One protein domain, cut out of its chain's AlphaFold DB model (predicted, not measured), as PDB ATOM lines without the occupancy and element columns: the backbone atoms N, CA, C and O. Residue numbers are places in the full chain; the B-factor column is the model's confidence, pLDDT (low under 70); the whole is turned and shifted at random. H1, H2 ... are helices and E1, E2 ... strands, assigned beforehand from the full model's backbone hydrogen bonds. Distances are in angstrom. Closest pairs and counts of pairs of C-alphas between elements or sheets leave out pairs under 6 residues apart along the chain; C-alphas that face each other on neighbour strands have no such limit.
ATOM      1  N   VAL A  30     -34.893 -46.196  50.192       96.56
ATOM      2  CA  VAL A  30     -34.360 -47.555  50.324       96.56
ATOM      3  C   VAL A  30     -35.529 -48.541  50.341       96.56
ATOM      4  O   VAL A  30     -36.449 -48.371  51.140       96.56
ATOM      5  N   ASP A  31     -35.485 -49.567  49.494       96.62
ATOM      6  CA  ASP A  31     -36.458 -50.668  49.472       96.62
ATOM      7  C   ASP A  31     -35.755 -51.989  49.114       96.62
ATOM      8  O   ASP A  31     -35.369 -52.220  47.963       96.62
ATOM      9  N   GLY A  32     -35.551 -52.842  50.122       95.00
ATOM     10  CA  GLY A  32     -34.728 -54.045  50.003       95.00
ATOM     11  C   GLY A  32     -33.271 -53.702  49.684       95.00
ATOM     12  O   GLY A  32     -32.617 -52.956  50.417       95.00
ATOM     13  N   GLU A  33     -32.761 -54.249  48.582       94.12
ATOM     14  CA  GLU A  33     -31.397 -53.999  48.099       94.12
ATOM     15  C   GLU A  33     -31.257 -52.672  47.338       94.12
ATOM     16  O   GLU A  33     -30.149 -52.149  47.206       94.12
ATOM     17  N   ASP A  34     -32.366 -52.084  46.879       96.56
ATOM     18  CA  ASP A  34     -32.343 -50.848  46.103       96.56
ATOM     19  C   ASP A  34     -32.196 -49.653  47.052       96.56
ATOM     20  O   ASP A  34     -33.145 -49.244  47.721       96.56
ATOM     21  N   ARG A  35     -30.984 -49.091  47.136       94.12
ATOM     22  CA  ARG A  35     -30.658 -47.994  48.069       94.12
ATOM     23  C   ARG A  35     -31.082 -46.609  47.572       94.12
ATOM     24  O   ARG A  35     -31.281 -45.714  48.386       94.12
ATOM     25  N   ASN A  36     -31.201 -46.444  46.255       96.19
ATOM     26  CA  ASN A  36     -31.544 -45.187  45.590       96.19
ATOM     27  C   ASN A  36     -32.759 -45.369  44.670       96.19
ATOM     28  O   ASN A  36     -32.721 -44.996  43.498       96.19
ATOM     29  N   LEU A  37     -33.831 -45.962  45.192       98.12
ATOM     30  CA  LEU A  37     -35.037 -46.249  44.424       98.12
ATOM     31  C   LEU A  37     -35.847 -44.971  44.168       98.12
ATOM     32  O   LEU A  37     -36.273 -44.294  45.108       98.12
ATOM     33  N   MET A  38     -36.093 -44.661  42.898       98.31
ATOM     34  CA  MET A  38     -36.874 -43.500  42.463       98.31
ATOM     35  C   MET A  38     -38.360 -43.824  42.309       98.31
ATOM     36  O   MET A  38     -38.743 -44.989  42.197       98.31
ATOM     37  N   LEU A  39     -39.211 -42.791  42.359       98.19
ATOM     38  CA  LEU A  39     -40.678 -42.896  42.246       98.19
ATOM     39  C   LEU A  39     -41.309 -43.894  43.228       98.19
ATOM     40  O   LEU A  39     -42.368 -44.458  42.965       98.19
ATOM     41  N   ARG A  40     -40.630 -44.173  44.349       97.62
ATOM     42  CA  ARG A  40     -40.993 -45.246  45.291       97.62
ATOM     43  C   ARG A  40     -41.200 -46.607  44.603       97.62
ATOM     44  O   ARG A  40     -41.974 -47.443  45.073       97.62
ATOM     45  N   GLY A  41     -40.512 -46.838  43.484       98.12
ATOM     46  CA  GLY A  41     -40.598 -48.047  42.673       98.12
ATOM     47  C   GLY A  41     -41.802 -48.123  41.739       98.12
ATOM     48  O   GLY A  41     -42.106 -49.221  41.279       98.12
ATOM     49  N   ASN A  42     -42.501 -47.017  41.485       98.75
ATOM     50  CA  ASN A  42     -43.460 -46.949  40.387       98.75
ATOM     51  C   ASN A  42     -42.730 -46.841  39.042       98.75
ATOM     52  O   ASN A  42     -41.651 -46.253  38.956       98.75
ATOM     53  N   ASP A  43     -43.339 -47.411  38.010       98.81
ATOM     54  CA  ASP A  43     -42.843 -47.406  36.644       98.81
ATOM     55  C   ASP A  43     -42.877 -45.982  36.064       98.81
ATOM     56  O   ASP A  43     -43.967 -45.417  35.932       98.81
ATOM     57  N   PRO A  44     -41.722 -45.395  35.697       98.62
ATOM     58  CA  PRO A  44     -41.660 -44.038  35.159       98.62
ATOM     59  C   PRO A  44     -42.393 -43.892  33.816       98.62
ATOM     60  O   PRO A  44     -42.953 -42.834  33.543       98.62
ATOM     61  N   VAL A  45     -42.450 -44.942  32.990       98.75
ATOM     62  CA  VAL A  45     -43.124 -44.912  31.682       98.75
ATOM     63  C   VAL A  45     -44.642 -44.924  31.847       98.75
ATOM     64  O   VAL A  45     -45.346 -44.229  31.113       98.75
ATOM     65  N   ALA A  46     -45.153 -45.643  32.850       98.62
ATOM     66  CA  ALA A  46     -46.592 -45.779  33.082       98.62
ATOM     67  C   ALA A  46     -47.295 -44.446  33.404       98.62
ATOM     68  O   ALA A  46     -48.458 -44.261  33.042       98.62
ATOM     69  N   TYR A  47     -46.588 -43.476  33.996       98.44
ATOM     70  CA  TYR A  47     -47.129 -42.123  34.196       98.44
ATOM     71  C   TYR A  47     -47.534 -41.446  32.879       98.44
ATOM     72  O   TYR A  47     -48.475 -40.658  32.868       98.44
ATOM     73  N   PHE A  48     -46.853 -41.764  31.775       98.50
ATOM     74  CA  PHE A  48     -47.097 -41.174  30.458       98.50
ATOM     75  C   PHE A  48     -48.037 -42.025  29.607       98.50
ATOM     76  O   PHE A  48     -48.881 -41.483  28.897       98.50
ATOM     77  N   THR A  49     -47.898 -43.350  29.660       97.94
ATOM     78  CA  THR A  49     -48.659 -44.267  28.797       97.94
ATOM     79  C   THR A  49     -50.007 -44.665  29.388       97.94
ATOM     80  O   THR A  49     -50.967 -44.848  28.644       97.94
ATOM     81  N   GLU A  50     -50.101 -44.779  30.714       97.81
ATOM     82  CA  GLU A  50     -51.317 -45.193  31.422       97.81
ATOM     83  C   GLU A  50     -51.942 -44.067  32.252       97.81
ATOM     84  O   GLU A  50     -53.023 -44.247  32.813       97.81
ATOM     85  N   ASN A  51     -51.266 -42.916  32.351       96.69
ATOM     86  CA  ASN A  51     -51.684 -41.771  33.156       96.69
ATOM     87  C   ASN A  51     -52.063 -42.160  34.599       96.69
ATOM     88  O   ASN A  51     -53.019 -41.643  35.180       96.69
ATOM     89  N   LYS A  52     -51.296 -43.081  35.192       97.38
ATOM     90  CA  LYS A  52     -51.419 -43.486  36.596       97.38
ATOM     91  C   LYS A  52     -50.087 -44.048  37.108       97.38
ATOM     92  O   LYS A  52     -49.326 -44.617  36.323       97.38
ATOM     93  N   PRO A  53     -49.807 -43.958  38.417       97.75
ATOM     94  CA  PRO A  53     -48.698 -44.686  39.016       97.75
ATOM     95  C   PRO A  53     -48.971 -46.193  38.932       97.75
ATOM     96  O   PRO A  53     -49.986 -46.683  39.430       97.75
ATOM     97  N   VAL A  54     -48.052 -46.941  38.327       98.62
ATOM     98  CA  VAL A  54     -48.100 -48.408  38.281       98.62
ATOM     99  C   VAL A  54     -46.884 -48.950  39.000       98.62
ATOM    100  O   VAL A  54     -45.765 -48.529  38.724       98.62
ATOM    101  N   LYS A  55     -47.081 -49.880  39.938       98.38
ATOM    102  CA  LYS A  55     -45.964 -50.448  40.691       98.38
ATOM    103  C   LYS A  55     -45.071 -51.274  39.762       98.38
ATOM    104  O   LYS A  55     -45.549 -52.176  39.078       98.38
ATOM    105  N   GLY A  56     -43.774 -50.984  39.768       98.44
ATOM    106  CA  GLY A  56     -42.784 -51.766  39.041       98.44
ATOM    107  C   GLY A  56     -42.419 -53.061  39.766       98.44
ATOM    108  O   GLY A  56     -42.452 -53.142  40.998       98.44
ATOM    109  N   ASN A  57     -42.026 -54.072  38.997       98.25
ATOM    110  CA  ASN A  57     -41.520 -55.333  39.517       98.25
ATOM    111  C   ASN A  57     -40.050 -55.158  39.964       98.25
ATOM    112  O   ASN A  57     -39.234 -54.715  39.154       98.25
ATOM    113  N   PRO A  58     -39.663 -55.525  41.203       97.69
ATOM    114  CA  PRO A  58     -38.267 -55.461  41.656       97.69
ATOM    115  C   PRO A  58     -37.267 -56.247  40.788       97.69
ATOM    116  O   PRO A  58     -36.093 -55.887  40.737       97.69
ATOM    117  N   GLY A  59     -37.718 -57.291  40.083       98.06
ATOM    118  CA  GLY A  59     -36.911 -58.059  39.130       98.06
ATOM    119  C   GLY A  59     -36.747 -57.396  37.757       98.06
ATOM    120  O   GLY A  59     -35.870 -57.785  36.992       98.06
ATOM    121  N   ILE A  60     -37.553 -56.377  37.436       98.69
ATOM    122  CA  ILE A  60     -37.464 -55.614  36.186       98.69
ATOM    123  C   ILE A  60     -37.031 -54.193  36.536       98.69
ATOM    124  O   ILE A  60     -37.854 -53.306  36.753       98.69
ATOM    125  N   LYS A  61     -35.717 -53.975  36.608       98.44
ATOM    126  CA  LYS A  61     -35.128 -52.688  36.999       98.44
ATOM    127  C   LYS A  61     -33.964 -52.259  36.114       98.44
ATOM    128  O   LYS A  61     -33.418 -53.070  35.358       98.44
ATOM    129  N   ALA A  62     -33.615 -50.982  36.194       98.38
ATOM    130  CA  ALA A  62     -32.450 -50.387  35.553       98.38
ATOM    131  C   ALA A  62     -31.845 -49.309  36.457       98.38
ATOM    132  O   ALA A  62     -32.581 -48.576  37.120       98.38
ATOM    133  N   ASP A  63     -30.519 -49.197  36.434       98.06
ATOM    134  CA  ASP A  63     -29.785 -48.137  37.116       98.06
ATOM    135  C   ASP A  63     -29.344 -47.080  36.105       98.06
ATOM    136  O   ASP A  63     -28.662 -47.382  35.125       98.06
ATOM    137  N   VAL A  64     -29.734 -45.830  36.343       97.50
ATOM    138  CA  VAL A  64     -29.381 -44.677  35.508       97.50
ATOM    139  C   VAL A  64     -28.940 -43.541  36.422       97.50
ATOM    140  O   VAL A  64     -29.636 -43.185  37.369       97.50
ATOM    141  N   ASN A  65     -27.753 -42.978  36.179       92.94
ATOM    142  CA  ASN A  65     -27.206 -41.854  36.953       92.94
ATOM    143  C   ASN A  65     -27.200 -42.088  38.482       92.94
ATOM    144  O   ASN A  65     -27.515 -41.186  39.270       92.94
ATOM    145  N   GLY A  66     -26.875 -43.315  38.907       94.06
ATOM    146  CA  GLY A  66     -26.828 -43.718  40.318       94.06
ATOM    147  C   GLY A  66     -28.199 -43.871  40.990       94.06
ATOM    148  O   GLY A  66     -28.279 -43.867  42.218       94.06
ATOM    149  N   VAL A  67     -29.269 -43.959  40.197       97.31
ATOM    150  CA  VAL A  67     -30.658 -44.090  40.642       97.31
ATOM    151  C   VAL A  67     -31.264 -45.354  40.054       97.31
ATOM    152  O   VAL A  67     -31.141 -45.604  38.857       97.31
ATOM    153  N   THR A  68     -31.960 -46.111  40.894       98.50
ATOM    154  CA  THR A  68     -32.640 -47.339  40.494       98.50
ATOM    155  C   THR A  68     -34.089 -47.037  40.124       98.50
ATOM    156  O   THR A  68     -34.828 -46.430  40.906       98.50
ATOM    157  N   TYR A  69     -34.513 -47.503  38.952       98.75
ATOM    158  CA  TYR A  69     -35.893 -47.462  38.467       98.75
ATOM    159  C   TYR A  69     -36.428 -48.884  38.306       98.75
ATOM    160  O   TYR A  69     -35.713 -49.764  37.829       98.75
ATOM    161  N   ARG A  70     -37.690 -49.111  38.684       98.75
ATOM    162  CA  ARG A  70     -38.408 -50.383  38.490       98.75
ATOM    163  C   ARG A  70     -39.481 -50.205  37.423       98.75
ATOM    164  O   ARG A  70     -40.009 -49.110  37.277       98.75
ATOM    165  N   PHE A  71     -39.830 -51.284  36.730       98.88
ATOM    166  CA  PHE A  71     -40.770 -51.260  35.608       98.88
ATOM    167  C   PHE A  71     -41.830 -52.345  35.756       98.88
ATOM    168  O   PHE A  71     -41.562 -53.438  36.257       98.88
ATOM    169  N   ALA A  72     -43.050 -52.046  35.324       98.69
ATOM    170  CA  ALA A  72     -44.166 -52.983  35.313       98.69
ATOM    171  C   ALA A  72     -43.988 -54.061  34.229       98.69
ATOM    172  O   ALA A  72     -44.518 -55.163  34.354       98.69
ATOM    173  N   SER A  73     -43.209 -53.767  33.182       98.75
ATOM    174  CA  SER A  73     -42.900 -54.695  32.094       98.75
ATOM    175  C   SER A  73     -41.490 -54.481  31.534       98.75
ATOM    176  O   SER A  73     -40.908 -53.401  31.658       98.75
ATOM    177  N   ALA A  74     -40.941 -55.503  30.868       98.69
ATOM    178  CA  ALA A  74     -39.676 -55.381  30.140       98.69
ATOM    179  C   ALA A  74     -39.771 -54.348  28.999       98.69
ATOM    180  O   ALA A  74     -38.844 -53.571  28.797       98.69
ATOM    181  N   ALA A  75     -40.925 -54.258  28.330       98.62
ATOM    182  CA  ALA A  75     -41.161 -53.267  27.281       98.62
ATOM    183  C   ALA A  75     -41.087 -51.819  27.804       98.62
ATOM    184  O   ALA A  75     -40.527 -50.948  27.132       98.62
ATOM    185  N   ASN A  76     -41.595 -51.556  29.014       98.81
ATOM    186  CA  ASN A  76     -41.467 -50.243  29.649       98.81
ATOM    187  C   ASN A  76     -40.009 -49.945  30.012       98.81
ATOM    188  O   ASN A  76     -39.531 -48.847  29.734       98.81
ATOM    189  N   LYS A  77     -39.265 -50.930  30.538       98.81
ATOM    190  CA  LYS A  77     -37.819 -50.790  30.776       98.81
ATOM    191  C   LYS A  77     -37.070 -50.410  29.496       98.81
ATOM    192  O   LYS A  77     -36.304 -49.449  29.500       98.81
ATOM    193  N   ASP A  78     -37.315 -51.119  28.401       98.69
ATOM    194  CA  ASP A  78     -36.656 -50.850  27.119       98.69
ATOM    195  C   ASP A  78     -37.046 -49.480  26.553       98.69
ATOM    196  O   ASP A  78     -36.223 -48.781  25.963       98.69
ATOM    197  N   THR A  79     -38.297 -49.064  26.756       98.69
ATOM    198  CA  THR A  79     -38.787 -47.734  26.370       98.69
ATOM    199  C   THR A  79     -38.097 -46.629  27.166       98.69
ATOM    200  O   THR A  79     -37.652 -45.643  26.580       98.69
ATOM    201  N   PHE A  80     -37.954 -46.812  28.478       98.75
ATOM    202  CA  PHE A  80     -37.243 -45.884  29.351       98.75
ATOM    203  C   PHE A  80     -35.776 -45.738  28.945       98.75
ATOM    204  O   PHE A  80     -35.298 -44.622  28.772       98.75
ATOM    205  N   LEU A  81     -35.075 -46.853  28.724       98.62
ATOM    206  CA  LEU A  81     -33.645 -46.850  28.399       98.62
ATOM    207  C   LEU A  81     -33.313 -46.148  27.073       98.62
ATOM    208  O   LEU A  81     -32.193 -45.673  26.909       98.62
ATOM    209  N   LYS A  82     -34.273 -46.033  26.147       98.44
ATOM    210  CA  LYS A  82     -34.099 -45.275  24.895       98.44
ATOM    211  C   LYS A  82     -34.047 -43.763  25.110       98.44
ATOM    212  O   LYS A  82     -33.383 -43.072  24.344       98.44
ATOM    213  N   ASN A  83     -34.768 -43.241  26.102       97.44
ATOM    214  CA  ASN A  83     -34.767 -41.816  26.429       97.44
ATOM    215  C   ASN A  83     -35.125 -41.593  27.910       97.44
ATOM    216  O   ASN A  83     -36.251 -41.181  28.203       97.44
ATOM    217  N   PRO A  84     -34.190 -41.848  28.846       97.44
ATOM    218  CA  PRO A  84     -34.476 -41.724  30.272       97.44
ATOM    219  C   PRO A  84     -34.964 -40.322  30.643       97.44
ATOM    220  O   PRO A  84     -35.974 -40.188  31.324       97.44
ATOM    221  N   ALA A  85     -34.318 -39.281  30.103       95.56
ATOM    222  CA  ALA A  85     -34.585 -37.878  30.430       95.56
ATOM    223  C   ALA A  85     -36.047 -37.445  30.214       95.56
ATOM    224  O   ALA A  85     -36.515 -36.536  30.894       95.56
ATOM    225  N   ARG A  86     -36.780 -38.098  29.301       96.88
ATOM    226  CA  ARG A  86     -38.219 -37.860  29.107       96.88
ATOM    227  C   ARG A  86     -39.059 -38.345  30.289       96.88
ATOM    228  O   ARG A  86     -40.032 -37.701  30.659       96.88
ATOM    229  N   TYR A  87     -38.706 -39.496  30.851       98.38
ATOM    230  CA  TYR A  87     -39.518 -40.206  31.841       98.38
ATOM    231  C   TYR A  87     -39.082 -39.942  33.286       98.38
ATOM    232  O   TYR A  87     -39.801 -40.288  34.224       98.38
ATOM    233  N   GLU A  88     -37.904 -39.350  33.489       97.69
ATOM    234  CA  GLU A  88     -37.441 -38.964  34.817       97.69
ATOM    235  C   GLU A  88     -38.305 -37.833  35.406       97.69
ATOM    236  O   GLU A  88     -38.691 -36.889  34.704       97.69
ATOM    237  N   PRO A  89     -38.614 -37.887  36.715       98.00
ATOM    238  CA  PRO A  89     -39.367 -36.824  37.353       98.00
ATOM    239  C   PRO A  89     -38.539 -35.542  37.448       98.00
ATOM    240  O   PRO A  89     -37.352 -35.564  37.788       98.00
ATOM    241  N   GLN A  90     -39.198 -34.409  37.233       98.50
ATOM    242  CA  GLN A  90     -38.595 -33.097  37.436       98.50
ATOM    243  C   GLN A  90     -38.178 -32.904  38.900       98.50
ATOM    244  O   GLN A  90     -38.693 -33.554  39.817       98.50
ATOM    245  N   TYR A  91     -37.209 -32.012  39.110       98.25
ATOM    246  CA  TYR A  91     -36.669 -31.679  40.433       98.25
ATOM    247  C   TYR A  91     -36.183 -32.908  41.218       98.25
ATOM    248  O   TYR A  91     -36.383 -33.011  42.429       98.25
ATOM    249  N   ALA A  92     -35.580 -33.875  40.517       97.00
ATOM    250  CA  ALA A  92     -35.078 -35.134  41.070       97.00
ATOM    251  C   ALA A  92     -36.100 -35.896  41.940       97.00
ATOM    252  O   ALA A  92     -35.731 -36.541  42.929       97.00
ATOM    253  N   GLY A  93     -37.386 -35.799  41.591       97.25
ATOM    254  CA  GLY A  93     -38.484 -36.467  42.287       97.25
ATOM    255  C   GLY A  93     -38.999 -35.750  43.537       97.25
ATOM    256  O   GLY A  93     -39.861 -36.301  44.220       97.25
ATOM    257  N   PHE A  94     -38.494 -34.559  43.870       98.25
ATOM    258  CA  PHE A  94     -39.083 -33.740  44.930       98.25
ATOM    259  C   PHE A  94     -40.410 -33.111  44.479       98.25
ATOM    260  O   PHE A  94     -40.720 -33.021  43.293       98.25
ATOM    261  N   CYS A  95     -41.197 -32.648  45.452       97.81
ATOM    262  CA  CYS A  95     -42.466 -31.973  45.210       97.81
ATOM    263  C   CYS A  95     -42.295 -30.734  44.315       97.81
ATOM    264  O   CYS A  95     -41.666 -29.754  44.718       97.81
ATOM    265  N   ALA A  96     -42.941 -30.733  43.151       98.44
ATOM    266  CA  ALA A  96     -42.929 -29.625  42.203       98.44
ATOM    267  C   ALA A  96     -43.518 -28.333  42.786       98.44
ATOM    268  O   ALA A  96     -43.066 -27.245  42.433       98.44
ATOM    269  N   SER A  97     -44.460 -28.432  43.735       97.62
ATOM    270  CA  SER A  97     -45.011 -27.253  44.418       97.62
ATOM    271  C   SER A  97     -44.002 -26.514  45.299       97.62
ATOM    272  O   SER A  97     -44.210 -25.343  45.594       97.62
ATOM    273  N   GLY A  98     -42.904 -27.165  45.700       97.56
ATOM    274  CA  GLY A  98     -41.813 -26.521  46.430       97.56
ATOM    275  C   GLY A  98     -40.825 -25.776  45.528       97.56
ATOM    276  O   GLY A  98     -40.172 -24.841  45.991       97.56
ATOM    277  N   GLY A  99     -40.748 -26.143  44.243       97.94
ATOM    278  CA  GLY A  99     -39.804 -25.585  43.267       97.94
ATOM    279  C   GLY A  99     -39.818 -24.051  43.198       97.94
ATOM    280  O   GLY A  99     -38.772 -23.443  43.433       97.94
ATOM    281  N   PRO A 100     -40.982 -23.402  42.988       98.19
ATOM    282  CA  PRO A 100     -41.096 -21.938  42.943       98.19
ATOM    283  C   PRO A 100     -40.644 -21.221  44.223       98.19
ATOM    284  O   PRO A 100     -40.397 -20.020  44.200       98.19
ATOM    285  N   TYR A 101     -40.537 -21.946  45.337       98.12
ATOM    286  CA  TYR A 101     -40.126 -21.424  46.639       98.12
ATOM    287  C   TYR A 101     -38.724 -21.888  47.056       98.12
ATOM    288  O   TYR A 101     -38.314 -21.658  48.195       98.12
ATOM    289  N   ALA A 102     -37.986 -22.536  46.147       97.94
ATOM    290  CA  ALA A 102     -36.685 -23.151  46.397       97.94
ATOM    291  C   ALA A 102     -36.693 -24.160  47.569       97.94
ATOM    292  O   ALA A 102     -35.697 -24.312  48.283       97.94
ATOM    293  N   LEU A 103     -37.820 -24.850  47.770       97.44
ATOM    294  CA  LEU A 103     -38.019 -25.862  48.808       97.44
ATOM    295  C   LEU A 103     -38.043 -27.271  48.206       97.44
ATOM    296  O   LEU A 103     -38.622 -27.509  47.148       97.44
ATOM    297  N   LYS A 104     -37.456 -28.230  48.925       97.31
ATOM    298  CA  LYS A 104     -37.451 -29.656  48.574       97.31
ATOM    299  C   LYS A 104     -38.311 -30.444  49.558       97.31
ATOM    300  O   LYS A 104     -38.030 -30.450  50.753       97.31
ATOM    301  N   ALA A 105     -39.320 -31.157  49.074       95.38
ATOM    302  CA  ALA A 105     -40.144 -32.035  49.906       95.38
ATOM    303  C   ALA A 105     -40.255 -33.429  49.284       95.38
ATOM    304  O   ALA A 105     -40.487 -33.548  48.081       95.38
ATOM    305  N   PHE A 106     -40.079 -34.472  50.101       93.81
ATOM    306  CA  PHE A 106     -40.319 -35.859  49.691       93.81
ATOM    307  C   PHE A 106     -41.810 -36.102  49.469       93.81
ATOM    308  O   PHE A 106     -42.649 -35.482  50.122       93.81
ATOM    309  N   ILE A 107     -42.129 -37.027  48.566       93.94
ATOM    310  CA  ILE A 107     -43.499 -37.285  48.108       93.94
ATOM    311  C   ILE A 107     -43.804 -38.787  48.002       93.94
ATOM    312  O   ILE A 107     -42.915 -39.643  48.103       93.94
ATOM    313  N   GLY A 108     -45.090 -39.106  47.829       92.31
ATOM    314  CA  GLY A 108     -45.604 -40.463  47.616       92.31
ATOM    315  C   GLY A 108     -45.445 -40.982  46.180       92.31
ATOM    316  O   GLY A 108     -45.488 -42.187  45.961       92.31
ATOM    317  N   ALA A 109     -45.214 -40.087  45.214       95.31
ATOM    318  CA  ALA A 109     -45.217 -40.358  43.768       95.31
ATOM    319  C   ALA A 109     -46.573 -40.860  43.232       95.31
ATOM    320  O   ALA A 109     -46.669 -41.352  42.115       95.31
ATOM    321  N   ASP A 110     -47.628 -40.723  44.021       96.69
ATOM    322  CA  ASP A 110     -49.014 -41.058  43.714       96.69
ATOM    323  C   ASP A 110     -49.754 -39.881  43.062       96.69
ATOM    324  O   ASP A 110     -50.550 -40.072  42.144       96.69
ATOM    325  N   THR A 111     -49.442 -38.656  43.489       97.81
ATOM    326  CA  THR A 111     -49.982 -37.433  42.892       97.81
ATOM    327  C   THR A 111     -48.986 -36.840  41.897       97.81
ATOM    328  O   THR A 111     -47.863 -36.491  42.265       97.81
ATOM    329  N   PHE A 112     -49.400 -36.677  40.640       98.25
ATOM    330  CA  PHE A 112     -48.535 -36.186  39.568       98.25
ATOM    331  C   PHE A 112     -49.304 -35.388  38.505       98.25
ATOM    332  O   PHE A 112     -50.535 -35.354  38.493       98.25
ATOM    333  N   ALA A 113     -48.569 -34.743  37.608       97.50
ATOM    334  CA  ALA A 113     -49.075 -34.189  36.362       97.50
ATOM    335  C   ALA A 113     -48.020 -34.372  35.266       97.50
ATOM    336  O   ALA A 113     -46.826 -34.225  35.535       97.50
ATOM    337  N   ILE A 114     -48.468 -34.660  34.044       97.56
ATOM    338  CA  ILE A 114     -47.640 -34.514  32.848       97.56
ATOM    339  C   ILE A 114     -47.943 -33.144  32.255       97.56
ATOM    340  O   ILE A 114     -49.072 -32.881  31.844       97.56
ATOM    341  N   VAL A 115     -46.950 -32.261  32.249       96.38
ATOM    342  CA  VAL A 115     -47.063 -30.901  31.709       96.38
ATOM    343  C   VAL A 115     -45.910 -30.702  30.746       96.38
ATOM    344  O   VAL A 115     -44.769 -30.965  31.109       96.38
ATOM    345  N   GLU A 116     -46.215 -30.301  29.511       94.94
ATOM    346  CA  GLU A 116     -45.209 -30.128  28.449       94.94
ATOM    347  C   GLU A 116     -44.280 -31.352  28.296       94.94
ATOM    348  O   GLU A 116     -43.063 -31.222  28.203       94.94
ATOM    349  N   ASP A 117     -44.868 -32.556  28.295       96.44
ATOM    350  CA  ASP A 117     -44.163 -33.847  28.179       96.44
ATOM    351  C   ASP A 117     -43.145 -34.130  29.307       96.44
ATOM    352  O   ASP A 117     -42.239 -34.943  29.148       96.44
ATOM    353  N   LYS A 118     -43.308 -33.488  30.473       98.12
ATOM    354  CA  LYS A 118     -42.481 -33.699  31.669       98.12
ATOM    355  C   LYS A 118     -43.312 -34.153  32.867       98.12
ATOM    356  O   LYS A 118     -44.420 -33.665  33.091       98.12
ATOM    357  N   LEU A 119     -42.743 -35.052  33.672       98.56
ATOM    358  CA  LEU A 119     -43.365 -35.588  34.885       98.56
ATOM    359  C   LEU A 119     -43.098 -34.698  36.106       98.56
ATOM    360  O   LEU A 119     -41.973 -34.625  36.598       98.56
ATOM    361  N   TYR A 120     -44.151 -34.092  36.653       98.62
ATOM    362  CA  TYR A 120     -44.122 -33.334  37.907       98.62
ATOM    363  C   TYR A 120     -44.840 -34.106  39.015       98.62
ATOM    364  O   TYR A 120     -45.951 -34.593  38.813       98.62
ATOM    365  N   LEU A 121     -44.223 -34.206  40.195       98.56
ATOM    366  CA  LEU A 121     -44.766 -34.933  41.349       98.56
ATOM    367  C   LEU A 121     -45.205 -33.972  42.451       98.56
ATOM    368  O   LEU A 121     -44.603 -32.917  42.647       98.56
ATOM    369  N   TYR A 122     -46.218 -34.360  43.219       98.25
ATOM    370  CA  TYR A 122     -46.787 -33.534  44.277       98.25
ATOM    371  C   TYR A 122     -46.977 -34.338  45.559       98.25
ATOM    372  O   TYR A 122     -47.223 -35.541  45.531       98.25
ATOM    373  N   GLY A 123     -46.867 -33.660  46.702       95.69
ATOM    374  CA  GLY A 123     -47.113 -34.269  48.010       95.69
ATOM    375  C   GLY A 123     -48.592 -34.500  48.314       95.69
ATOM    376  O   GLY A 123     -48.903 -35.271  49.212       95.69
ATOM    377  N   SER A 124     -49.502 -33.830  47.600       96.12
ATOM    378  CA  SER A 124     -50.944 -34.016  47.764       96.12
ATOM    379  C   SER A 124     -51.734 -33.502  46.554       96.12
ATOM    380  O   SER A 124     -51.241 -32.642  45.813       96.12
ATOM    381  N   PRO A 125     -53.002 -33.924  46.388       96.19
ATOM    382  CA  PRO A 125     -53.915 -33.310  45.426       96.19
ATOM    383  C   PRO A 125     -54.091 -31.800  45.639       96.19
ATOM    384  O   PRO A 125     -54.197 -31.060  44.664       96.19
ATOM    385  N   ARG A 126     -54.056 -31.327  46.897       96.06
ATOM    386  CA  ARG A 126     -54.116 -29.894  47.239       96.06
ATOM    387  C   ARG A 126     -52.933 -29.134  46.643       96.06
ATOM    388  O   ARG A 126     -53.139 -28.134  45.963       96.06
ATOM    389  N   SER A 127     -51.709 -29.624  46.839       96.25
ATOM    390  CA  SER A 127     -50.521 -28.941  46.321       96.25
ATOM    391  C   SER A 127     -50.428 -29.001  44.796       96.25
ATOM    392  O   SER A 127     -50.028 -28.015  44.180       96.25
ATOM    393  N   ARG A 128     -50.876 -30.104  44.174       97.69
ATOM    394  CA  ARG A 128     -51.054 -30.184  42.717       97.69
ATOM    395  C   ARG A 128     -52.028 -29.121  42.222       97.69
ATOM    396  O   ARG A 128     -51.663 -28.330  41.361       97.69
ATOM    397  N   ARG A 129     -53.240 -29.072  42.776       97.12
ATOM    398  CA  ARG A 129     -54.269 -28.087  42.413       97.12
ATOM    399  C   ARG A 129     -53.733 -26.658  42.482       97.12
ATOM    400  O   ARG A 129     -53.860 -25.918  41.510       97.12
ATOM    401  N   ASN A 130     -53.106 -26.292  43.598       96.44
ATOM    402  CA  ASN A 130     -52.610 -24.933  43.797       96.44
ATOM    403  C   ASN A 130     -51.493 -24.586  42.806       96.44
ATOM    404  O   ASN A 130     -51.495 -23.504  42.225       96.44
ATOM    405  N   TRP A 131     -50.581 -25.524  42.544       97.94
ATOM    406  CA  TRP A 131     -49.518 -25.336  41.559       97.94
ATOM    407  C   TRP A 131     -50.056 -25.195  40.128       97.94
ATOM    408  O   TRP A 131     -49.529 -24.403  39.346       97.94
ATOM    409  N   MET A 132     -51.129 -25.916  39.786       97.81
ATOM    410  CA  MET A 132     -51.727 -25.879  38.447       97.81
ATOM    411  C   MET A 132     -52.406 -24.542  38.114       97.81
ATOM    412  O   MET A 132     -52.591 -24.248  36.936       97.81
ATOM    413  N   MET A 133     -52.734 -23.708  39.111       97.38
ATOM    414  CA  MET A 133     -53.309 -22.376  38.875       97.38
ATOM    415  C   MET A 133     -52.384 -21.441  38.089       97.38
ATOM    416  O   MET A 133     -52.876 -20.610  37.333       97.38
ATOM    417  N   ASP A 134     -51.072 -21.570  38.288       97.00
ATOM    418  CA  ASP A 134     -50.034 -20.716  37.698       97.00
ATOM    419  C   ASP A 134     -48.882 -21.581  37.149       97.00
ATOM    420  O   ASP A 134     -47.706 -21.246  37.288       97.00
ATOM    421  N   TRP A 135     -49.204 -22.739  36.556       97.31
ATOM    422  CA  TRP A 135     -48.220 -23.778  36.219       97.31
ATOM    423  C   TRP A 135     -47.034 -23.266  35.387       97.31
ATOM    424  O   TRP A 135     -45.902 -23.654  35.654       97.31
ATOM    425  N   LYS A 136     -47.260 -22.350  34.436       97.38
ATOM    426  CA  LYS A 136     -46.192 -21.767  33.600       97.38
ATOM    427  C   LYS A 136     -45.177 -20.980  34.422       97.38
ATOM    428  O   LYS A 136     -43.973 -21.183  34.284       97.38
ATOM    429  N   ASP A 137     -45.661 -20.094  35.289       97.81
ATOM    430  CA  ASP A 137     -44.798 -19.310  36.171       97.81
ATOM    431  C   ASP A 137     -44.122 -20.195  37.214       97.81
ATOM    432  O   ASP A 137     -42.945 -20.006  37.522       97.81
ATOM    433  N   ASN A 138     -44.832 -21.212  37.699       98.25
ATOM    434  CA  ASN A 138     -44.270 -22.161  38.638       98.25
ATOM    435  C   ASN A 138     -43.157 -23.023  38.015       98.25
ATOM    436  O   ASN A 138     -42.159 -23.282  38.687       98.25
ATOM    437  N   ILE A 139     -43.271 -23.434  36.746       98.56
ATOM    438  CA  ILE A 139     -42.163 -24.072  36.013       98.56
ATOM    439  C   ILE A 139     -41.008 -23.085  35.867       98.56
ATOM    440  O   ILE A 139     -39.898 -23.398  36.273       98.56
ATOM    441  N   ARG A 140     -41.264 -21.867  35.377       98.44
ATOM    442  CA  ARG A 140     -40.221 -20.851  35.168       98.44
ATOM    443  C   ARG A 140     -39.408 -20.574  36.437       98.44
ATOM    444  O   ARG A 140     -38.180 -20.596  36.400       98.44
ATOM    445  N   SER A 141     -40.078 -20.308  37.558       98.25
ATOM    446  CA  SER A 141     -39.412 -20.059  38.840       98.25
ATOM    447  C   SER A 141     -38.786 -21.322  39.425       98.25
ATOM    448  O   SER A 141     -37.695 -21.251  39.990       98.25
ATOM    449  N   GLY A 142     -39.450 -22.473  39.288       98.38
ATOM    450  CA  GLY A 142     -38.931 -23.758  39.742       98.38
ATOM    451  C   GLY A 142     -37.640 -24.152  39.029       98.38
ATOM    452  O   GLY A 142     -36.664 -24.457  39.705       98.38
ATOM    453  N   ASP A 143     -37.595 -24.055  37.701       98.62
ATOM    454  CA  ASP A 143     -36.410 -24.328  36.880       98.62
ATOM    455  C   ASP A 143     -35.271 -23.355  37.209       98.62
ATOM    456  O   ASP A 143     -34.125 -23.769  37.386       98.62
ATOM    457  N   GLN A 144     -35.583 -22.064  37.380       98.56
ATOM    458  CA  GLN A 144     -34.594 -21.071  37.796       98.56
ATOM    459  C   GLN A 144     -33.957 -21.456  39.140       98.56
ATOM    460  O   GLN A 144     -32.735 -21.553  39.234       98.56
ATOM    461  N   TYR A 145     -34.762 -21.707  40.177       98.50
ATOM    462  CA  TYR A 145     -34.234 -22.098  41.486       98.50
ATOM    463  C   TYR A 145     -33.609 -23.492  41.491       98.50
ATOM    464  O   TYR A 145     -32.727 -23.759  42.311       98.50
ATOM    465  N   TRP A 146     -34.042 -24.387  40.606       98.25
ATOM    466  CA  TRP A 146     -33.402 -25.676  40.399       98.25
ATOM    467  C   TRP A 146     -31.957 -25.490  39.961       98.25
ATOM    468  O   TRP A 146     -31.049 -25.932  40.667       98.25
ATOM    469  N   GLU A 147     -31.740 -24.746  38.882       98.19
ATOM    470  CA  GLU A 147     -30.416 -24.581  38.289       98.19
ATOM    471  C   GLU A 147     -29.471 -23.711  39.113       98.19
ATOM    472  O   GLU A 147     -28.281 -24.017  39.201       98.19
ATOM    473  N   THR A 148     -29.972 -22.640  39.734       97.75
ATOM    474  CA  THR A 148     -29.100 -21.670  40.413       97.75
ATOM    475  C   THR A 148     -28.826 -21.995  41.875       97.75
ATOM    476  O   THR A 148     -27.962 -21.367  42.481       97.75
ATOM    477  N   GLU A 149     -29.598 -22.895  42.489       97.06
ATOM    478  CA  GLU A 149     -29.534 -23.081  43.941       97.06
ATOM    479  C   GLU A 149     -29.786 -24.508  44.406       97.06
ATOM    480  O   GLU A 149     -29.011 -25.047  45.193       97.06
ATOM    481  N   THR A 150     -30.899 -25.109  43.994       97.38
ATOM    482  CA  THR A 150     -31.415 -26.262  44.727       97.38
ATOM    483  C   THR A 150     -30.864 -27.582  44.212       97.38
ATOM    484  O   THR A 150     -30.720 -28.477  45.038       97.38
ATOM    485  N   LYS A 151     -30.504 -27.746  42.930       96.31
ATOM    486  CA  LYS A 151     -30.145 -29.060  42.356       96.31
ATOM    487  C   LYS A 151     -29.094 -29.832  43.166       96.31
ATOM    488  O   LYS A 151     -29.356 -30.965  43.564       96.31
ATOM    489  N   ASP A 152     -28.007 -29.168  43.552       95.06
ATOM    490  CA  ASP A 152     -26.865 -29.781  44.246       95.06
ATOM    491  C   ASP A 152     -26.928 -29.614  45.776       95.06
ATOM    492  O   ASP A 152     -26.082 -30.128  46.509       95.06
ATOM    493  N   ALA A 153     -27.946 -28.916  46.289       94.81
ATOM    494  CA  ALA A 153     -28.091 -28.646  47.713       94.81
ATOM    495  C   ALA A 153     -28.803 -29.803  48.451       94.81
ATOM    496  O   ALA A 153     -29.919 -30.193  48.072       94.81
ATOM    497  N   PRO A 154     -28.231 -30.331  49.550       94.12
ATOM    498  CA  PRO A 154     -28.911 -31.274  50.435       94.12
ATOM    499  C   PRO A 154     -30.243 -30.715  50.946       94.12
ATOM    500  O   PRO A 154     -30.282 -29.595  51.459       94.12
ATOM    501  N   PHE A 155     -31.329 -31.495  50.877       92.69
ATOM    502  CA  PHE A 155     -32.680 -30.976  51.158       92.69
ATOM    503  C   PHE A 155     -32.823 -30.295  52.532       92.69
ATOM    504  O   PHE A 155     -33.491 -29.271  52.638       92.69
ATOM    505  N   ARG A 156     -32.175 -30.823  53.585       92.56
ATOM    506  CA  ARG A 156     -32.244 -30.244  54.940       92.56
ATOM    507  C   ARG A 156     -31.626 -28.854  54.994       92.56
ATOM    508  O   ARG A 156     -32.236 -27.942  55.540       92.56
ATOM    509  N   LEU A 157     -30.435 -28.702  54.415       93.81
ATOM    510  CA  LEU A 157     -29.717 -27.427  54.386       93.81
ATOM    511  C   LEU A 157     -30.455 -26.419  53.506       93.81
ATOM    512  O   LEU A 157     -30.656 -25.276  53.912       93.81
ATOM    513  N   GLN A 158     -30.924 -26.877  52.343       96.25
ATOM    514  CA  GLN A 158     -31.699 -26.058  51.422       96.25
ATOM    515  C   GLN A 158     -32.971 -25.518  52.087       96.25
ATOM    516  O   GLN A 158     -33.228 -24.314  52.070       96.25
ATOM    517  N   ASN A 159     -33.743 -26.390  52.735       96.25
ATOM    518  CA  ASN A 159     -34.979 -25.978  53.386       96.25
ATOM    519  C   ASN A 159     -34.717 -25.104  54.612       96.25
ATOM    520  O   ASN A 159     -35.413 -24.110  54.788       96.25
ATOM    521  N   ALA A 160     -33.705 -25.413  55.432       95.81
ATOM    522  CA  ALA A 160     -33.342 -24.577  56.576       95.81
ATOM    523  C   ALA A 160     -33.053 -23.132  56.138       95.81
ATOM    524  O   ALA A 160     -33.592 -22.192  56.722       95.81
ATOM    525  N   LYS A 161     -32.293 -22.951  55.047       96.19
ATOM    526  CA  LYS A 161     -32.059 -21.636  54.439       96.19
ATOM    527  C   LYS A 161     -33.371 -20.955  54.042       96.19
ATOM    528  O   LYS A 161     -33.561 -19.788  54.369       96.19
ATOM    529  N   ARG A 162     -34.273 -21.650  53.342       96.81
ATOM    530  CA  ARG A 162     -35.498 -21.048  52.781       96.81
ATOM    531  C   ARG A 162     -36.648 -20.870  53.768       96.81
ATOM    532  O   ARG A 162     -37.512 -20.031  53.526       96.81
ATOM    533  N   TYR A 163     -36.605 -21.543  54.912       94.88
ATOM    534  CA  TYR A 163     -37.481 -21.227  56.037       94.88
ATOM    535  C   TYR A 163     -37.073 -19.944  56.767       94.88
ATOM    536  O   TYR A 163     -37.949 -19.233  57.254       94.88
ATOM    537  N   VAL A 164     -35.779 -19.611  56.796       96.50
ATOM    538  CA  VAL A 164     -35.286 -18.340  57.358       96.50
ATOM    539  C   VAL A 164     -35.378 -17.204  56.331       96.50
ATOM    540  O   VAL A 164     -35.846 -16.113  56.648       96.50
ATOM    541  N   PHE A 165     -34.980 -17.464  55.083       97.00
ATOM    542  CA  PHE A 165     -34.906 -16.482  53.997       97.00
ATOM    543  C   PHE A 165     -35.847 -16.857  52.847       97.00
ATOM    544  O   PHE A 165     -35.445 -17.459  51.839       97.00
ATOM    545  N   LYS A 166     -37.121 -16.489  53.007       97.00
ATOM    546  CA  LYS A 166     -38.163 -16.714  51.997       97.00
ATOM    547  C   LYS A 166     -37.821 -16.015  50.678       97.00
ATOM    548  O   LYS A 166     -37.205 -14.951  50.659       97.00
ATOM    549  N   VAL A 167     -38.231 -16.621  49.567       96.75
ATOM    550  CA  VAL A 167     -38.134 -15.992  48.242       96.75
ATOM    551  C   VAL A 167     -39.121 -14.820  48.124       96.75
ATOM    552  O   VAL A 167     -40.162 -14.831  48.791       96.75
ATOM    553  N   PRO A 168     -38.852 -13.817  47.270       95.06
ATOM    554  CA  PRO A 168     -39.848 -12.805  46.932       95.06
ATOM    555  C   PRO A 168     -41.141 -13.445  46.409       95.06
ATOM    556  O   PRO A 168     -41.097 -14.368  45.600       95.06
ATOM    557  N   GLY A 169     -42.296 -12.962  46.871       92.38
ATOM    558  CA  GLY A 169     -43.597 -13.486  46.438       92.38
ATOM    559  C   GLY A 169     -43.978 -14.857  47.014       92.38
ATOM    560  O   GLY A 169     -44.899 -15.487  46.483       92.38
ATOM    561  N   TYR A 170     -43.298 -15.308  48.081       96.19
ATOM    562  CA  TYR A 170     -43.665 -16.504  48.847       96.19
ATOM    563  C   TYR A 170     -45.146 -16.473  49.244       96.19
ATOM    564  O   TYR A 170     -45.621 -15.455  49.744       96.19
ATOM    565  N   LYS A 171     -45.847 -17.597  49.061       96.25
ATOM    566  CA  LYS A 171     -47.230 -17.788  49.514       96.25
ATOM    567  C   LYS A 171     -47.320 -19.053  50.349       96.25
ATOM    568  O   LYS A 171     -46.665 -20.049  50.056       96.25
ATOM    569  N   THR A 172     -48.118 -18.992  51.398       95.31
ATOM    570  CA  THR A 172     -48.522 -20.144  52.201       95.31
ATOM    571  C   THR A 172     -49.582 -20.966  51.472       95.31
ATOM    572  O   THR A 172     -50.259 -20.472  50.568       95.31
ATOM    573  N   ASP A 173     -49.757 -22.221  51.888       92.88
ATOM    574  CA  ASP A 173     -50.799 -23.084  51.326       92.88
ATOM    575  C   ASP A 173     -52.209 -22.514  51.558       92.88
ATOM    576  O   ASP A 173     -53.087 -22.690  50.715       92.88
ATOM    577  N   ASP A 174     -52.431 -21.796  52.662       96.50
ATOM    578  CA  ASP A 174     -53.729 -21.187  52.972       96.50
ATOM    579  C   ASP A 174     -54.010 -19.967  52.081       96.50
ATOM    580  O   ASP A 174     -55.117 -19.819  51.566       96.50
ATOM    581  N   GLU A 175     -53.003 -19.127  51.810       97.69
ATOM    582  CA  GLU A 175     -53.129 -18.044  50.824       97.69
ATOM    583  C   GLU A 175     -53.414 -18.596  49.422       97.69
ATOM    584  O   GLU A 175     -54.261 -18.063  48.704       97.69
ATOM    585  N   LEU A 176     -52.734 -19.679  49.028       97.38
ATOM    586  CA  LEU A 176     -52.969 -20.338  47.744       97.38
ATOM    587  C   LEU A 176     -54.384 -20.926  47.650       97.38
ATOM    588  O   LEU A 176     -55.017 -20.800  46.603       97.38
ATOM    589  N   ASP A 177     -54.907 -21.505  48.731       96.56
ATOM    590  CA  ASP A 177     -56.281 -22.009  48.774       96.56
ATOM    591  C   ASP A 177     -57.310 -20.882  48.618       96.56
ATOM    592  O   ASP A 177     -58.278 -21.027  47.868       96.56
ATOM    593  N   VAL A 178     -57.096 -19.740  49.280       98.06
ATOM    594  CA  VAL A 178     -57.958 -18.558  49.124       98.06
ATOM    595  C   VAL A 178     -57.943 -18.072  47.673       98.06
ATOM    596  O   VAL A 178     -59.008 -17.854  47.089       98.06
ATOM    597  N   ILE A 179     -56.759 -17.968  47.060       97.38
ATOM    598  CA  ILE A 179     -56.608 -17.584  45.649       97.38
ATOM    599  C   ILE A 179     -57.336 -18.578  44.738       97.38
ATOM    600  O   ILE A 179     -58.028 -18.160  43.807       97.38
ATOM    601  N   PHE A 180     -57.229 -19.881  45.014       96.69
ATOM    602  CA  PHE A 180     -57.934 -20.905  44.249       96.69
ATOM    603  C   PHE A 180     -59.445 -20.699  44.294       96.69
ATOM    604  O   PHE A 180     -60.081 -20.669  43.241       96.69
ATOM    605  N   GLN A 181     -60.027 -20.500  45.480       97.06
ATOM    606  CA  GLN A 181     -61.472 -20.286  45.599       97.06
ATOM    607  C   GLN A 181     -61.926 -19.002  44.896       97.06
ATOM    608  O   GLN A 181     -62.946 -19.012  44.208       97.06
ATOM    609  N   GLN A 182     -61.151 -17.919  44.996       97.81
ATOM    610  CA  GLN A 182     -61.445 -16.662  44.302       97.81
ATOM    611  C   GLN A 182     -61.426 -16.832  42.778       97.81
ATOM    612  O   GLN A 182     -62.379 -16.445  42.100       97.81
ATOM    613  N   ARG A 183     -60.377 -17.454  42.229       97.56
ATOM    614  CA  ARG A 183     -60.260 -17.705  40.782       97.56
ATOM    615  C   ARG A 183     -61.322 -18.679  40.283       97.56
ATOM    616  O   ARG A 183     -61.854 -18.499  39.190       97.56
ATOM    617  N   LYS A 184     -61.668 -19.684  41.091       96.00
ATOM    618  CA  LYS A 184     -62.757 -20.620  40.796       96.00
ATOM    619  C   LYS A 184     -64.100 -19.897  40.709       96.00
ATOM    620  O   LYS A 184     -64.801 -20.070  39.718       96.00
ATOM    621  N   ALA A 185     -64.430 -19.064  41.696       97.00
ATOM    622  CA  ALA A 185     -65.666 -18.280  41.709       97.00
ATOM    623  C   ALA A 185     -65.739 -17.279  40.543       97.00
ATOM    624  O   ALA A 185     -66.808 -17.067  39.978       97.00
ATOM    625  N   ALA A 186     -64.600 -16.707  40.149       97.50
ATOM    626  CA  ALA A 186     -64.499 -15.789  39.018       97.50
ATOM    627  C   ALA A 186     -64.444 -16.487  37.642       97.50
ATOM    628  O   ALA A 186     -64.456 -15.805  36.621       97.50
ATOM    629  N   GLY A 187     -64.341 -17.822  37.585       96.00
ATOM    630  CA  GLY A 187     -64.183 -18.563  36.329       96.00
ATOM    631  C   GLY A 187     -62.846 -18.312  35.616       96.00
ATOM    632  O   GLY A 187     -62.758 -18.487  34.405       96.00
ATOM    633  N   THR A 188     -61.804 -17.900  36.344       96.38
ATOM    634  CA  THR A 188     -60.498 -17.493  35.787       96.38
ATOM    635  C   THR A 188     -59.401 -18.550  35.934       96.38
ATOM    636  O   THR A 188     -58.240 -18.283  35.623       96.38
ATOM    637  N   LEU A 189     -59.735 -19.760  36.395       95.81
ATOM    638  CA  LEU A 189     -58.780 -20.870  36.453       95.81
ATOM    639  C   LEU A 189     -58.335 -21.297  35.043       95.81
ATOM    640  O   LEU A 189     -59.180 -21.391  34.144       95.81
ATOM    641  N   PRO A 190     -57.044 -21.628  34.842       93.81
ATOM    642  CA  PRO A 190     -56.582 -22.206  33.585       93.81
ATOM    643  C   PRO A 190     -57.237 -23.572  33.351       93.81
ATOM    644  O   PRO A 190     -57.607 -24.262  34.304       93.81
ATOM    645  N   LYS A 191     -57.365 -23.981  32.082       91.44
ATOM    646  CA  LYS A 191     -58.056 -25.223  31.685       91.44
ATOM    647  C   LYS A 191     -57.539 -26.446  32.439       91.44
ATOM    648  O   LYS A 191     -58.318 -27.290  32.863       91.44
ATOM    649  N   GLU A 192     -56.233 -26.506  32.666       88.56
ATOM    650  CA  GLU A 192     -55.562 -27.609  33.344       88.56
ATOM    651  C   GLU A 192     -55.876 -27.684  34.854       88.56
ATOM    652  O   GLU A 192     -55.661 -28.726  35.473       88.56
ATOM    653  N   ALA A 193     -56.409 -26.609  35.446       86.38
ATOM    654  CA  ALA A 193     -56.812 -26.536  36.852       86.38
ATOM    655  C   ALA A 193     -58.336 -26.594  37.072       86.38
ATOM    656  O   ALA A 193     -58.778 -26.718  38.212       86.38
ATOM    657  N   GLN A 194     -59.153 -26.519  36.014       79.75
ATOM    658  CA  GLN A 194     -60.621 -26.443  36.122       79.75
ATOM    659  C   GLN A 194     -61.276 -27.728  36.671       79.75
ATOM    660  O   GLN A 194     -62.396 -27.665  37.174       79.75
TER     661      GLN A 194
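AT A GLANCE: This is residues 30 to 194 of the 196 residues of the protein "YHS domain protein" of Betaproteobacteria bacterium (UniProt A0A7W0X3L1). Two small hairpins of strands stand in succession along the longest axis: E2 and E3, with H2 packed on them and E1 beside E3, make one end, and E4 and E5 lie in the middle. Beyond E4 and E5 come H5, H6 and H7, with H5 crossing H7; H9, next to H6, makes the far end, and H8 lies off to one side. You will find 165 printed residues with nine named helices and five named strands, in the order E1 H1 E2 E3 H2 H3 H4 H5 E4 E5 H6 H7 H8 H9; the class is mixed, and each two-stranded sheet is antiparallel. The whole is compact, with a radius of gyration of the C-alphas of 16.6 A and spans of 48 by 36 by 24 A.

HOW THE PARTS SIT: Start at E1, residues 34 to 37, which pairs with no named strand, and pass H1, residues 46 to 49. E2, residues 57 to 64, bends by 76 degrees at residue 60 and forms a hairpin with E3, residues 67 to 71; look for N 62 and O 69, 2.9 A apart. C-alphas 37 and 68, the closest of E1 and E3, are 4.7 A apart. H2, residues 74 to 82, comes closest to E3 at C-alphas 77 and 71, 5.7 A apart. H3, residues 84 to 87, is close to H2 but not clearly touching, with C-alphas 80 and 87 closest at 6.6 A. Next come H4, residues 90 to 93, and H5, residues 96 to 101. E4, residues 111 to 115, and E5, residues 118 to 122, form a hairpin with N 113 and O 120 at 2.9 A; the closest C-alphas of H4 and E5 are 90 and 120, 5.6 A apart. H6, residues 125 to 132, touches H5 at a steep tilt of 56 degrees, closest at C-alphas 131 and 97, 5.7 A apart. H7, residues 135 to 150, touches H5, closest at C-alphas 142 and 99, 4.1 A apart. H8, residues 155 to 164, is close to H7 but not clearly touching, with C-alphas 158 and 150 closest at 6.7 A. H9, residues 173 to 185, touches H6, closest at C-alphas 176 and 130, 6.1 A apart. Every O i to N i+4 pair is within hydrogen-bond range in H2, H6, H7, H8 and H9; H5 has 0 of 2, but 2 of 3 O i to N i+3 pairs.

IN THESE COORDINATES: Find C-alpha 34 at (-32.343, -50.848, 46.103), where E1 begins. E2 is 16.6 A long, H7 19.0 A and H9 18.3 A; H9 ends at C-alpha 185, (-65.666, -18.280, 41.709).

THE WHOLE: The farthest C-alphas, those of Glu 33 and Ala 186, are 51.4 A apart. The printed part has no cut, no link is long, and no printed residue is under 70 in pLDDT.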